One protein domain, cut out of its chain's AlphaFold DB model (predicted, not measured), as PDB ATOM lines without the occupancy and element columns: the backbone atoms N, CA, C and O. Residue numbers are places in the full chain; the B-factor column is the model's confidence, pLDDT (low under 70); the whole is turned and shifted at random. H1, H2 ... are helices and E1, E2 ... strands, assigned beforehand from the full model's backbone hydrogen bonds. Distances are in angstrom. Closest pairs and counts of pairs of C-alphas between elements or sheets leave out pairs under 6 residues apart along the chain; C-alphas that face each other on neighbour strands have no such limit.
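AT A GLANCE: This is residues 14 to 33 and 43 to 104 of the 106 residues of the protein "Hypothetical protein" of Rotaria magnacalcarata (UniProt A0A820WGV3). A narrow ribbon of two parallel strands, E1 and E2, has helix H2 packed over one face, and a longer helix, H1, packs beside H2, running the same way. Two long loops, residues 52 to 65 and 85 to 98, leave the last residues of the strands, and the second leads to the short helix H3, close to H2. The printed part has 82 residues with three named helices and two named strands, in the order H1, E1, H2, E2, H3; the sheet's order is E1, E2. The class is mixed, helices and strands, with under half of the residues in named elements. The whole is only just compact, close to loose, with a radius of gyration of the C-alphas of 13.7 A and spans of 37 by 35 by 24 A.

HOW THE PARTS SIT: Begin with the sheet: E1, residues 47 to 51, and E2, residues 80 to 84, are parallel, their directions 24 degrees apart. C-alphas 49 and 82 face each other at 5.1 A; look for N 48 and O 80 at 2.8 A and N 82 and O 48 at 2.9 A, both within hydrogen-bond range. With H2, residues 66 to 76, the strands form a strand-helix-strand unit, two parallel neighbour strands with a helix between them in the chain, and its crossover is right-handed. The closest C-alphas of H2 and E2 are those of Phe 71 and Cys 81, 6.7 A apart; those of H2 and E1 are Phe 48 and Leu 74, 7.9 A apart. Next find H1, residues 20 to 33, which touches H2, the closest C-alphas being those of Ser 24 and Phe 66, 4.7 A apart. H1 and H2 run the same way at a shallow tilt of 34.8 degrees, only just short of steep. H3, residues 99 to 103, is close to H2 but not clearly touching, the closest C-alphas being those of Lys 68 and Tyr 103, 7.2 A apart. H1 is apart from E2 and from H3, and E1 is apart from H3. In H1 and H2 every O i to N i+4 pair is within hydrogen-bond range; in H3 it is 0 of 1, beside 2 of 2 O i to N i+3 pairs.

IN THESE COORDINATES: Find C-alpha 20 at (132.930, 124.031, 187.911); from there H1 runs 20.0 A to C-alpha 33. E1 runs 13.4 A from C-alpha 47 at (146.746, 108.739, 171.597) to C-alpha 51. H2 covers 15.6 A from Phe 66 to Ser 76, and E2 12.9 A from Leu 80 to Asp 84. H3 covers 7.9 A from Ala 99 and ends at C-alpha 103, (137.727, 110.554, 189.731).

THE WHOLE: The two C-alphas farthest apart are those of Arg 43 and Gly 94, at 41.4 A. Residues 34 to 42 are cut out, and C-alphas 33 and 43 are 13.9 A apart across the cut. The links E1 to H2 and E2 to H3 are long, and H2 to E2 is tight. The mean pLDDT of the printed part is 76.1; in this model residues 51 to 59 and 84 to 104 are under 70.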
ATOM      1  N   ILE A  14     136.434 132.928 188.570       92.62
ATOM      2  CA  ILE A  14     135.937 134.285 188.800       92.62
ATOM      3  C   ILE A  14     135.088 134.825 187.641       92.62
ATOM      4  O   ILE A  14     134.177 135.620 187.869       92.62
ATOM      5  N   ASP A  15     135.348 134.381 186.409       93.88
ATOM      6  CA  ASP A  15     134.604 134.814 185.221       93.88
ATOM      7  C   ASP A  15     133.288 134.033 185.049       93.88
ATOM      8  O   ASP A  15     132.399 134.467 184.316       93.88
ATOM      9  N   TYR A  16     133.153 132.888 185.731       92.94
ATOM     10  CA  TYR A  16     132.034 131.949 185.592       92.94
ATOM     11  C   TYR A  16     131.320 131.671 186.920       92.94
ATOM     12  O   TYR A  16     130.679 130.636 187.075       92.94
ATOM     13  N   ASN A  17     131.407 132.597 187.882       93.19
ATOM     14  CA  ASN A  17     130.735 132.498 189.183       93.19
ATOM     15  C   ASN A  17     131.016 131.171 189.920       93.19
ATOM     16  O   ASN A  17     130.131 130.623 190.574       93.19
ATOM     17  N   TYR A  18     132.248 130.665 189.799       89.06
ATOM     18  CA  TYR A  18     132.705 129.406 190.394       89.06
ATOM     19  C   TYR A  18     131.912 128.161 189.944       89.06
ATOM     20  O   TYR A  18     131.876 127.154 190.648       89.06
ATOM     21  N   ASP A  19     131.287 128.207 188.763       92.56
ATOM     22  CA  ASP A  19     130.590 127.065 188.163       92.56
ATOM     23  C   ASP A  19     131.591 126.068 187.547       92.56
ATOM     24  O   ASP A  19     132.023 126.190 186.396       92.56
ATOM     25  N   GLU A  20     131.989 125.069 188.338       88.50
ATOM     26  CA  GLU A  20     132.930 124.031 187.911       88.50
ATOM     27  C   GLU A  20     132.416 123.165 186.755       88.50
ATOM     28  O   GLU A  20     133.210 122.757 185.902       88.50
ATOM     29  N   GLU A  21     131.109 122.895 186.688       92.12
ATOM     30  CA  GLU A  21     130.530 122.106 185.596       92.12
ATOM     31  C   GLU A  21     130.647 122.864 184.276       92.12
ATOM     32  O   GLU A  21     131.057 122.295 183.257       92.12
ATOM     33  N   LYS A  22     130.382 124.175 184.304       94.00
ATOM     34  CA  LYS A  22     130.560 125.035 183.136       94.00
ATOM     35  C   LYS A  22     132.017 125.114 182.697       94.00
ATOM     36  O   LYS A  22     132.302 125.004 181.503       94.00
ATOM     37  N   LEU A  23     132.944 125.287 183.637       93.88
ATOM     38  CA  LEU A  23     134.382 125.328 183.346       93.88
ATOM     39  C   LEU A  23     134.861 124.011 182.720       93.88
ATOM     40  O   LEU A  23     135.580 124.022 181.720       93.88
ATOM     41  N   SER A  24     134.409 122.884 183.267       93.44
ATOM     42  CA  SER A  24     134.656 121.545 182.734       93.44
ATOM     43  C   SER A  24     134.163 121.407 181.294       93.44
ATOM     44  O   SER A  24     134.936 121.031 180.412       93.44
ATOM     45  N   GLU A  25     132.918 121.802 181.014       95.50
ATOM     46  CA  GLU A  25     132.344 121.777 179.666       95.50
ATOM     47  C   GLU A  25     133.166 122.609 178.668       95.50
ATOM     48  O   GLU A  25     133.446 122.155 177.554       95.50
ATOM     49  N   LEU A  26     133.589 123.813 179.065       96.31
ATOM     50  CA  LEU A  26     134.386 124.709 178.226       96.31
ATOM     51  C   LEU A  26     135.731 124.084 177.846       96.31
ATOM     52  O   LEU A  26     136.087 124.065 176.668       96.31
ATOM     53  N   TYR A  27     136.457 123.518 178.811       95.56
ATOM     54  CA  TYR A  27     137.733 122.864 178.527       95.56
ATOM     55  C   TYR A  27     137.566 121.554 177.743       95.56
ATOM     56  O   TYR A  27     138.366 121.284 176.846       95.56
ATOM     57  N   VAL A  28     136.517 120.764 177.997       95.25
ATOM     58  CA  VAL A  28     136.201 119.576 177.179       95.25
ATOM     59  C   VAL A  28     135.913 119.989 175.731       95.25
ATOM     60  O   VAL A  28     136.369 119.331 174.795       95.25
ATOM     61  N   ASN A  29     135.212 121.105 175.512       96.81
ATOM     62  CA  ASN A  29     134.939 121.617 174.169       96.81
ATOM     63  C   ASN A  29     136.213 122.021 173.411       96.81
ATOM     64  O   ASN A  29     136.279 121.810 172.202       96.81
ATOM     65  N   GLU A  30     137.254 122.505 174.091       96.88
ATOM     66  CA  GLU A  30     138.563 122.738 173.460       96.88
ATOM     67  C   GLU A  30     139.183 121.435 172.935       96.88
ATOM     68  O   GLU A  30     139.779 121.421 171.853       96.88
ATOM     69  N   VAL A  31     139.021 120.329 173.675       95.19
ATOM     70  CA  VAL A  31     139.445 118.993 173.223       95.19
ATOM     71  C   VAL A  31     138.648 118.581 171.991       95.19
ATOM     72  O   VAL A  31     139.248 118.203 170.984       95.19
ATOM     73  N   ARG A  32     137.315 118.715 172.034       96.06
ATOM     74  CA  ARG A  32     136.421 118.371 170.914       96.06
ATOM     75  C   ARG A  32     136.788 119.116 169.639       96.06
ATOM     76  O   ARG A  32     137.048 118.487 168.618       96.06
ATOM     77  N   GLN A  33     136.922 120.437 169.726       96.44
ATOM     78  CA  GLN A  33     137.299 121.277 168.590       96.44
ATOM     79  C   GLN A  33     138.652 120.870 168.005       96.44
ATOM     80  O   GLN A  33     138.823 120.848 166.789       96.44
ATOM     81  N   ARG A  43     143.089 113.410 159.008       93.69
ATOM     82  CA  ARG A  43     144.045 112.794 159.939       93.69
ATOM     83  C   ARG A  43     143.297 112.212 161.132       93.69
ATOM     84  O   ARG A  43     142.234 112.690 161.502       93.69
ATOM     85  N   ARG A  44     143.885 111.198 161.765       88.75
ATOM     86  CA  ARG A  44     143.344 110.578 162.977       88.75
ATOM     87  C   ARG A  44     144.320 110.739 164.134       88.75
ATOM     88  O   ARG A  44     145.529 110.615 163.949       88.75
ATOM     89  N   ILE A  45     143.785 111.001 165.321       91.38
ATOM     90  CA  ILE A  45     144.552 111.008 166.569       91.38
ATOM     91  C   ILE A  45     144.623 109.568 167.080       91.38
ATOM     92  O   ILE A  45     143.607 108.882 167.139       91.38
ATOM     93  N   ALA A  46     145.823 109.096 167.416       86.69
ATOM     94  CA  ALA A  46     146.014 107.749 167.951       86.69
ATOM     95  C   ALA A  46     145.935 107.724 169.485       86.69
ATOM     96  O   ALA A  46     145.309 106.833 170.056       86.69
ATOM     97  N   ILE A  47     146.572 108.701 170.142       86.62
ATOM     98  CA  ILE A  47     146.746 108.739 171.597       86.62
ATOM     99  C   ILE A  47     146.564 110.175 172.104       86.62
ATOM    100  O   ILE A  47     147.069 111.120 171.495       86.62
ATOM    101  N   PHE A  48     145.865 110.319 173.226       88.12
ATOM    102  CA  PHE A  48     145.815 111.510 174.067       88.12
ATOM    103  C   PHE A  48     146.651 111.272 175.329       88.12
ATOM    104  O   PHE A  48     146.465 110.266 176.012       88.12
ATOM    105  N   LEU A  49     147.573 112.191 175.618       83.38
ATOM    106  CA  LEU A  49     148.487 112.127 176.759       83.38
ATOM    107  C   LEU A  49     148.163 113.261 177.731       83.38
ATOM    108  O   LEU A  49     148.085 114.416 177.307       83.38
ATOM    109  N   ILE A  50     147.989 112.939 179.013       80.25
ATOM    110  CA  ILE A  50     147.734 113.916 180.080       80.25
ATOM    111  C   ILE A  50     148.401 113.477 181.388       80.25
ATOM    112  O   ILE A  50     148.464 112.288 181.673       80.25
ATOM    113  N   GLU A  51     148.900 114.421 182.180       68.19
ATOM    114  CA  GLU A  51     149.359 114.163 183.555       68.19
ATOM    115  C   GLU A  51     148.144 114.139 184.502       68.19
ATOM    116  O   GLU A  51     147.239 114.955 184.340       68.19
ATOM    117  N   SER A  52     148.106 113.252 185.504       58.84
ATOM    118  CA  SER A  52     146.967 113.165 186.448       58.84
ATOM    119  C   SER A  52     146.744 114.454 187.240       58.84
ATOM    120  O   SER A  52     145.614 114.859 187.495       58.84
ATOM    121  N   LEU A  53     147.849 115.096 187.611       58.31
ATOM    122  CA  LEU A  53     147.936 116.441 188.162       58.31
ATOM    123  C   LEU A  53     149.134 117.081 187.472       58.31
ATOM    124  O   LEU A  53     150.248 116.564 187.572       58.31
ATOM    125  N   GLN A  54     148.931 118.189 186.764       58.56
ATOM    126  CA  GLN A  54     150.039 118.855 186.080       58.56
ATOM    127  C   GLN A  54     151.012 119.444 187.104       58.56
ATOM    128  O   GLN A  54     150.771 120.511 187.677       58.56
ATOM    129  N   SER A  55     152.131 118.748 187.326       56.16
ATOM    130  CA  SER A  55     153.120 119.113 188.342       56.16
ATOM    131  C   SER A  55     153.955 120.306 187.872       56.16
ATOM    132  O   SER A  55     153.884 121.392 188.456       56.16
ATOM    133  N   CYS A  56     154.649 120.168 186.735       55.25
ATOM    134  CA  CYS A  56     155.471 121.234 186.142       55.25
ATOM    135  C   CYS A  56     154.646 122.431 185.631       55.25
ATOM    136  O   CYS A  56     155.198 123.509 185.420       55.25
ATOM    137  N   GLY A  57     153.333 122.250 185.447       56.44
ATOM    138  CA  GLY A  57     152.390 123.298 185.050       56.44
ATOM    139  C   GLY A  57     151.896 124.188 186.195       56.44
ATOM    140  O   GLY A  57     151.234 125.184 185.920       56.44
ATOM    141  N   GLY A  58     152.226 123.865 187.454       56.41
ATOM    142  CA  GLY A  58     151.862 124.679 188.620       56.41
ATOM    143  C   GLY A  58     150.971 124.000 189.663       56.41
ATOM    144  O   GLY A  58     150.283 124.715 190.382       56.41
ATOM    145  N   GLN A  59     150.990 122.664 189.777       60.31
ATOM    146  CA  GLN A  59     150.100 121.899 190.673       60.31
ATOM    147  C   GLN A  59     148.618 122.171 190.362       60.31
ATOM    148  O   GLN A  59     147.839 122.575 191.223       60.31
ATOM    149  N   ILE A  60     148.245 122.000 189.092       70.25
ATOM    150  CA  ILE A  60     146.902 122.332 188.610       70.25
ATOM    151  C   ILE A  60     145.928 121.200 188.933       70.25
ATOM    152  O   ILE A  60     146.117 120.064 188.494       70.25
ATOM    153  N   ILE A  61     144.869 121.543 189.666       78.38
ATOM    154  CA  ILE A  61     143.698 120.691 189.876       78.38
ATOM    155  C   ILE A  61     142.694 121.016 188.773       78.38
ATOM    156  O   ILE A  61     142.309 122.173 188.595       78.38
ATOM    157  N   TYR A  62     142.281 119.999 188.026       84.25
ATOM    158  CA  TYR A  62     141.288 120.169 186.973       84.25
ATOM    159  C   TYR A  62     139.888 120.408 187.551       84.25
ATOM    160  O   TYR A  62     139.567 119.836 188.597       84.25
ATOM    161  N   PRO A  63     139.030 121.183 186.859       86.12
ATOM    162  CA  PRO A  63     137.634 121.323 187.256       86.12
ATOM    163  C   PRO A  63     136.938 119.960 187.287       86.12
ATOM    164  O   PRO A  63     137.259 119.062 186.494       86.12
ATOM    165  N   ARG A  64     135.972 119.799 188.198       86.56
ATOM    166  CA  ARG A  64     135.225 118.548 188.367       86.56
ATOM    167  C   ARG A  64     134.718 117.995 187.025       86.56
ATOM    168  O   ARG A  64     134.284 118.722 186.134       86.56
ATOM    169  N   ASN A  65     134.781 116.673 186.867       87.94
ATOM    170  CA  ASN A  65     134.358 115.930 185.670       87.94
ATOM    171  C   ASN A  65     135.142 116.208 184.373       87.94
ATOM    172  O   ASN A  65     134.853 115.564 183.365       87.94
ATOM    173  N   PHE A  66     136.143 117.099 184.357       91.38
ATOM    174  CA  PHE A  66     136.884 117.425 183.130       91.38
ATOM    175  C   PHE A  66     137.548 116.191 182.503       91.38
ATOM    176  O   PHE A  66     137.369 115.932 181.311       91.38
ATOM    177  N   LEU A  67     138.284 115.410 183.303       88.69
ATOM    178  CA  LEU A  67     138.968 114.203 182.825       88.69
ATOM    179  C   LEU A  67     137.971 113.140 182.369       88.69
ATOM    180  O   LEU A  67     138.091 112.644 181.252       88.69
ATOM    181  N   LYS A  68     136.952 112.857 183.190       88.75
ATOM    182  CA  LYS A  68     135.894 111.889 182.874       88.75
ATOM    183  C   LYS A  68     135.229 112.209 181.532       88.75
ATOM    184  O   LYS A  68     135.241 111.388 180.622       88.75
ATOM    185  N   ASN A  69     134.733 113.435 181.374       92.12
ATOM    186  CA  ASN A  69     134.050 113.877 180.157       92.12
ATOM    187  C   ASN A  69     134.984 113.900 178.934       92.12
ATOM    188  O   ASN A  69     134.555 113.624 177.811       92.12
ATOM    189  N   THR A  70     136.263 114.226 179.144       93.19
ATOM    190  CA  THR A  70     137.293 114.180 178.101       93.19
ATOM    191  C   THR A  70     137.537 112.745 177.638       93.19
ATOM    192  O   THR A  70     137.527 112.485 176.435       93.19
ATOM    193  N   PHE A  71     137.706 111.801 178.565       91.75
ATOM    194  CA  PHE A  71     137.934 110.393 178.244       91.75
ATOM    195  C   PHE A  71     136.711 109.744 177.601       91.75
ATOM    196  O   PHE A  71     136.871 109.076 176.583       91.75
ATOM    197  N   ASP A  72     135.503 110.013 178.101       93.31
ATOM    198  CA  ASP A  72     134.250 109.541 177.494       93.31
ATOM    199  C   ASP A  72     134.162 109.973 176.017       93.31
ATOM    200  O   ASP A  72     133.882 109.163 175.124       93.31
ATOM    201  N   TYR A  73     134.491 111.237 175.726       94.88
ATOM    202  CA  TYR A  73     134.539 111.740 174.354       94.88
ATOM    203  C   TYR A  73     135.636 111.072 173.510       94.88
ATOM    204  O   TYR A  73     135.362 110.612 172.400       94.88
ATOM    205  N   LEU A  74     136.869 110.986 174.009       93.38
ATOM    206  CA  LEU A  74     137.995 110.413 173.263       93.38
ATOM    207  C   LEU A  74     137.809 108.914 172.984       93.38
ATOM    208  O   LEU A  74     138.096 108.454 171.875       93.38
ATOM    209  N   HIS A  75     137.241 108.166 173.932       92.31
ATOM    210  CA  HIS A  75     136.869 106.765 173.742       92.31
ATOM    211  C   HIS A  75     135.805 106.604 172.654       92.31
ATOM    212  O   HIS A  75     135.939 105.716 171.811       92.31
ATOM    213  N   SER A  76     134.815 107.505 172.579       93.19
ATOM    214  CA  SER A  76     133.822 107.494 171.491       93.19
ATOM    215  C   SER A  76     134.443 107.686 170.095       93.19
ATOM    216  O   SER A  76     133.869 107.268 169.091       93.19
ATOM    217  N   LYS A  77     135.649 108.268 170.025       92.31
ATOM    218  CA  LYS A  77     136.446 108.463 168.801       92.31
ATOM    219  C   LYS A  77     137.477 107.347 168.559       92.31
ATOM    220  O   LYS A  77     138.215 107.367 167.568       92.31
ATOM    221  N   GLY A  78     137.542 106.356 169.449       89.94
ATOM    222  CA  GLY A  78     138.541 105.291 169.416       89.94
ATOM    223  C   GLY A  78     139.972 105.815 169.561       89.94
ATOM    224  O   GLY A  78     140.872 105.292 168.905       89.94
ATOM    225  N   ILE A  79     140.158 106.883 170.342       91.69
ATOM    226  CA  ILE A  79     141.461 107.451 170.704       91.69
ATOM    227  C   ILE A  79     141.876 106.838 172.045       91.69
ATOM    228  O   ILE A  79     141.073 106.791 172.975       91.69
ATOM    229  N   LEU A  80     143.122 106.373 172.155       85.94
ATOM    230  CA  LEU A  80     143.646 105.835 173.412       85.94
ATOM    231  C   LEU A  80     143.978 106.977 174.380       85.94
ATOM    232  O   LEU A  80     144.657 107.927 173.996       85.94
ATOM    233  N   CYS A  81     143.554 106.867 175.635       84.56
ATOM    234  CA  CYS A  81     143.910 107.811 176.694       84.56
ATOM    235  C   CYS A  81     145.035 107.216 177.543       84.56
ATOM    236  O   CYS A  81     144.888 106.121 178.082       84.56
ATOM    237  N   HIS A  82     146.159 107.921 177.657       76.12
ATOM    238  CA  HIS A  82     147.268 107.528 178.518       76.12
ATOM    239  C   HIS A  82     147.527 108.630 179.540       76.12
ATOM    240  O   HIS A  82     147.772 109.784 179.180       76.12
ATOM    241  N   VAL A  83     147.439 108.253 180.812       73.81
ATOM    242  CA  VAL A  83     147.630 109.155 181.942       73.81
ATOM    243  C   VAL A  83     149.031 108.928 182.506       73.81
ATOM    244  O   VAL A  83     149.343 107.823 182.948       73.81
ATOM    245  N   ASP A  84     149.882 109.948 182.434       59.69
ATOM    246  CA  ASP A  84     151.251 109.904 182.949       59.69
ATOM    247  C   ASP A  84     151.249 110.185 184.465       59.69
ATOM    248  O   ASP A  84     150.943 111.291 184.915       59.69
ATOM    249  N   GLU A  85     151.557 109.147 185.244       53.19
ATOM    250  CA  GLU A  85     151.545 109.116 186.717       53.19
ATOM    251  C   GLU A  85     152.960 109.190 187.332       53.19
ATOM    252  O   GLU A  85     153.142 108.913 188.522       53.19
ATOM    253  N   VAL A  86     153.992 109.564 186.562       53.88
ATOM    254  CA  VAL A  86     155.401 109.556 187.017       53.88
ATOM    255  C   VAL A  86     155.664 110.471 188.239       53.88
ATOM    256  O   VAL A  86     156.691 110.326 188.905       53.88
ATOM    257  N   GLN A  87     154.742 111.373 188.605       46.09
ATOM    258  CA  GLN A  87     154.855 112.274 189.771       46.09
ATOM    259  C   GLN A  87     153.775 112.090 190.866       46.09
ATOM    260  O   GLN A  87     153.903 112.700 191.929       46.09
ATOM    261  N   THR A  88     152.743 111.259 190.663       39.56
ATOM    262  CA  THR A  88     151.557 111.168 191.556       39.56
ATOM    263  C   THR A  88     151.214 109.765 192.065       39.56
ATOM    264  O   THR A  88     150.349 109.627 192.933       39.56
ATOM    265  N   GLY A  89     151.936 108.733 191.620       42.19
ATOM    266  CA  GLY A  89     151.844 107.385 192.185       42.19
ATOM    267  C   GLY A  89     152.371 107.264 193.627       42.19
ATOM    268  O   GLY A  89     153.063 108.145 194.135       42.19
ATOM    269  N   PHE A  90     152.087 106.125 194.273       37.22
ATOM    270  CA  PHE A  90     152.510 105.761 195.642       37.22
ATOM    271  C   PHE A  90     151.836 106.545 196.787       37.22
ATOM    272  O   PHE A  90     152.493 106.964 197.742       37.22
ATOM    273  N   GLY A  91     150.509 106.705 196.743       38.53
ATOM    274  CA  GLY A  91     149.729 107.120 197.923       38.53
ATOM    275  C   GLY A  91     149.851 108.595 198.327       38.53
ATOM    276  O   GLY A  91     149.489 108.964 199.444       38.53
ATOM    277  N   ARG A  92     150.336 109.466 197.434       47.66
ATOM    278  CA  ARG A  92     150.502 110.903 197.712       47.66
ATOM    279  C   ARG A  92     149.172 111.642 197.947       47.66
ATOM    280  O   ARG A  92     149.183 112.652 198.645       47.66
ATOM    281  N   SER A  93     148.047 111.139 197.425       48.97
ATOM    282  CA  SER A  93     146.712 111.741 197.609       48.97
ATOM    283  C   SER A  93     146.105 111.509 199.000       48.97
ATOM    284  O   SER A  93     145.078 112.102 199.326       48.97
ATOM    285  N   GLY A  94     146.712 110.651 199.828       53.28
ATOM    286  CA  GLY A  94     146.279 110.372 201.201       53.28
ATOM    287  C   GLY A  94     145.004 109.527 201.340       53.28
ATOM    288  O   GLY A  94     144.836 108.896 202.379       53.28
ATOM    289  N   THR A  95     144.136 109.456 200.325       52.97
ATOM    290  CA  THR A  95     142.887 108.670 200.364       52.97
ATOM    291  C   THR A  95     142.956 107.367 199.567       52.97
ATOM    292  O   THR A  95     142.315 106.397 199.956       52.97
ATOM    293  N   HIS A  96     143.756 107.310 198.495       47.00
ATOM    294  CA  HIS A  96     143.869 106.150 197.602       47.00
ATOM    295  C   HIS A  96     145.309 105.926 197.130       47.00
ATOM    296  O   HIS A  96     146.158 106.817 197.192       47.00
ATOM    297  N   PHE A  97     145.595 104.712 196.656       47.25
ATOM    298  CA  PHE A  97     146.942 104.317 196.241       47.25
ATOM    299  C   PHE A  97     147.352 104.944 194.894       47.25
ATOM    300  O   PHE A  97     148.532 105.254 194.708       47.25
ATOM    301  N   TRP A  98     146.379 105.204 194.008       48.03
ATOM    302  CA  TRP A  98     146.544 105.907 192.730       48.03
ATOM    303  C   TRP A  98     145.568 107.087 192.615       48.03
ATOM    304  O   TRP A  98     144.399 106.964 192.973       48.03
ATOM    305  N   ALA A  99     146.029 108.229 192.097       49.84
ATOM    306  CA  ALA A  99     145.247 109.469 192.064       49.84
ATOM    307  C   ALA A  99     144.050 109.421 191.095       49.84
ATOM    308  O   ALA A  99     143.040 110.064 191.353       49.84
ATOM    309  N   PHE A 100     144.096 108.617 190.026       51.03
ATOM    310  CA  PHE A 100     142.950 108.476 189.116       51.03
ATOM    311  C   PHE A 100     141.688 107.917 189.800       51.03
ATOM    312  O   PHE A 100     140.575 108.187 189.355       51.03
ATOM    313  N   GLN A 101     141.842 107.174 190.901       52.47
ATOM    314  CA  GLN A 101     140.725 106.543 191.609       52.47
ATOM    315  C   GLN A 101     139.800 107.567 192.282       52.47
ATOM    316  O   GLN A 101     138.623 107.286 192.468       52.47
ATOM    317  N   SER A 102     140.279 108.782 192.583       55.50
ATOM    318  CA  SER A 102     139.420 109.847 193.125       55.50
ATOM    319  C   SER A 102     138.472 110.466 192.094       55.50
ATOM    320  O   SER A 102     137.667 111.319 192.457       55.50
ATOM    321  N   TYR A 103     138.585 110.083 190.820       56.06
ATOM    322  CA  TYR A 103     137.727 110.554 189.731       56.06
ATOM    323  C   TYR A 103     136.738 109.485 189.228       56.06
ATOM    324  O   TYR A 103     135.956 109.789 188.331       56.06
ATOM    325  N   ASP A 104     136.778 108.266 189.782       50.06
ATOM    326  CA  ASP A 104     135.928 107.125 189.386       50.06
ATOM    327  C   ASP A 104     134.764 106.879 190.375       50.06
ATOM    328  O   ASP A 104     133.842 106.116 190.093       50.06
TER     329      ASP A 104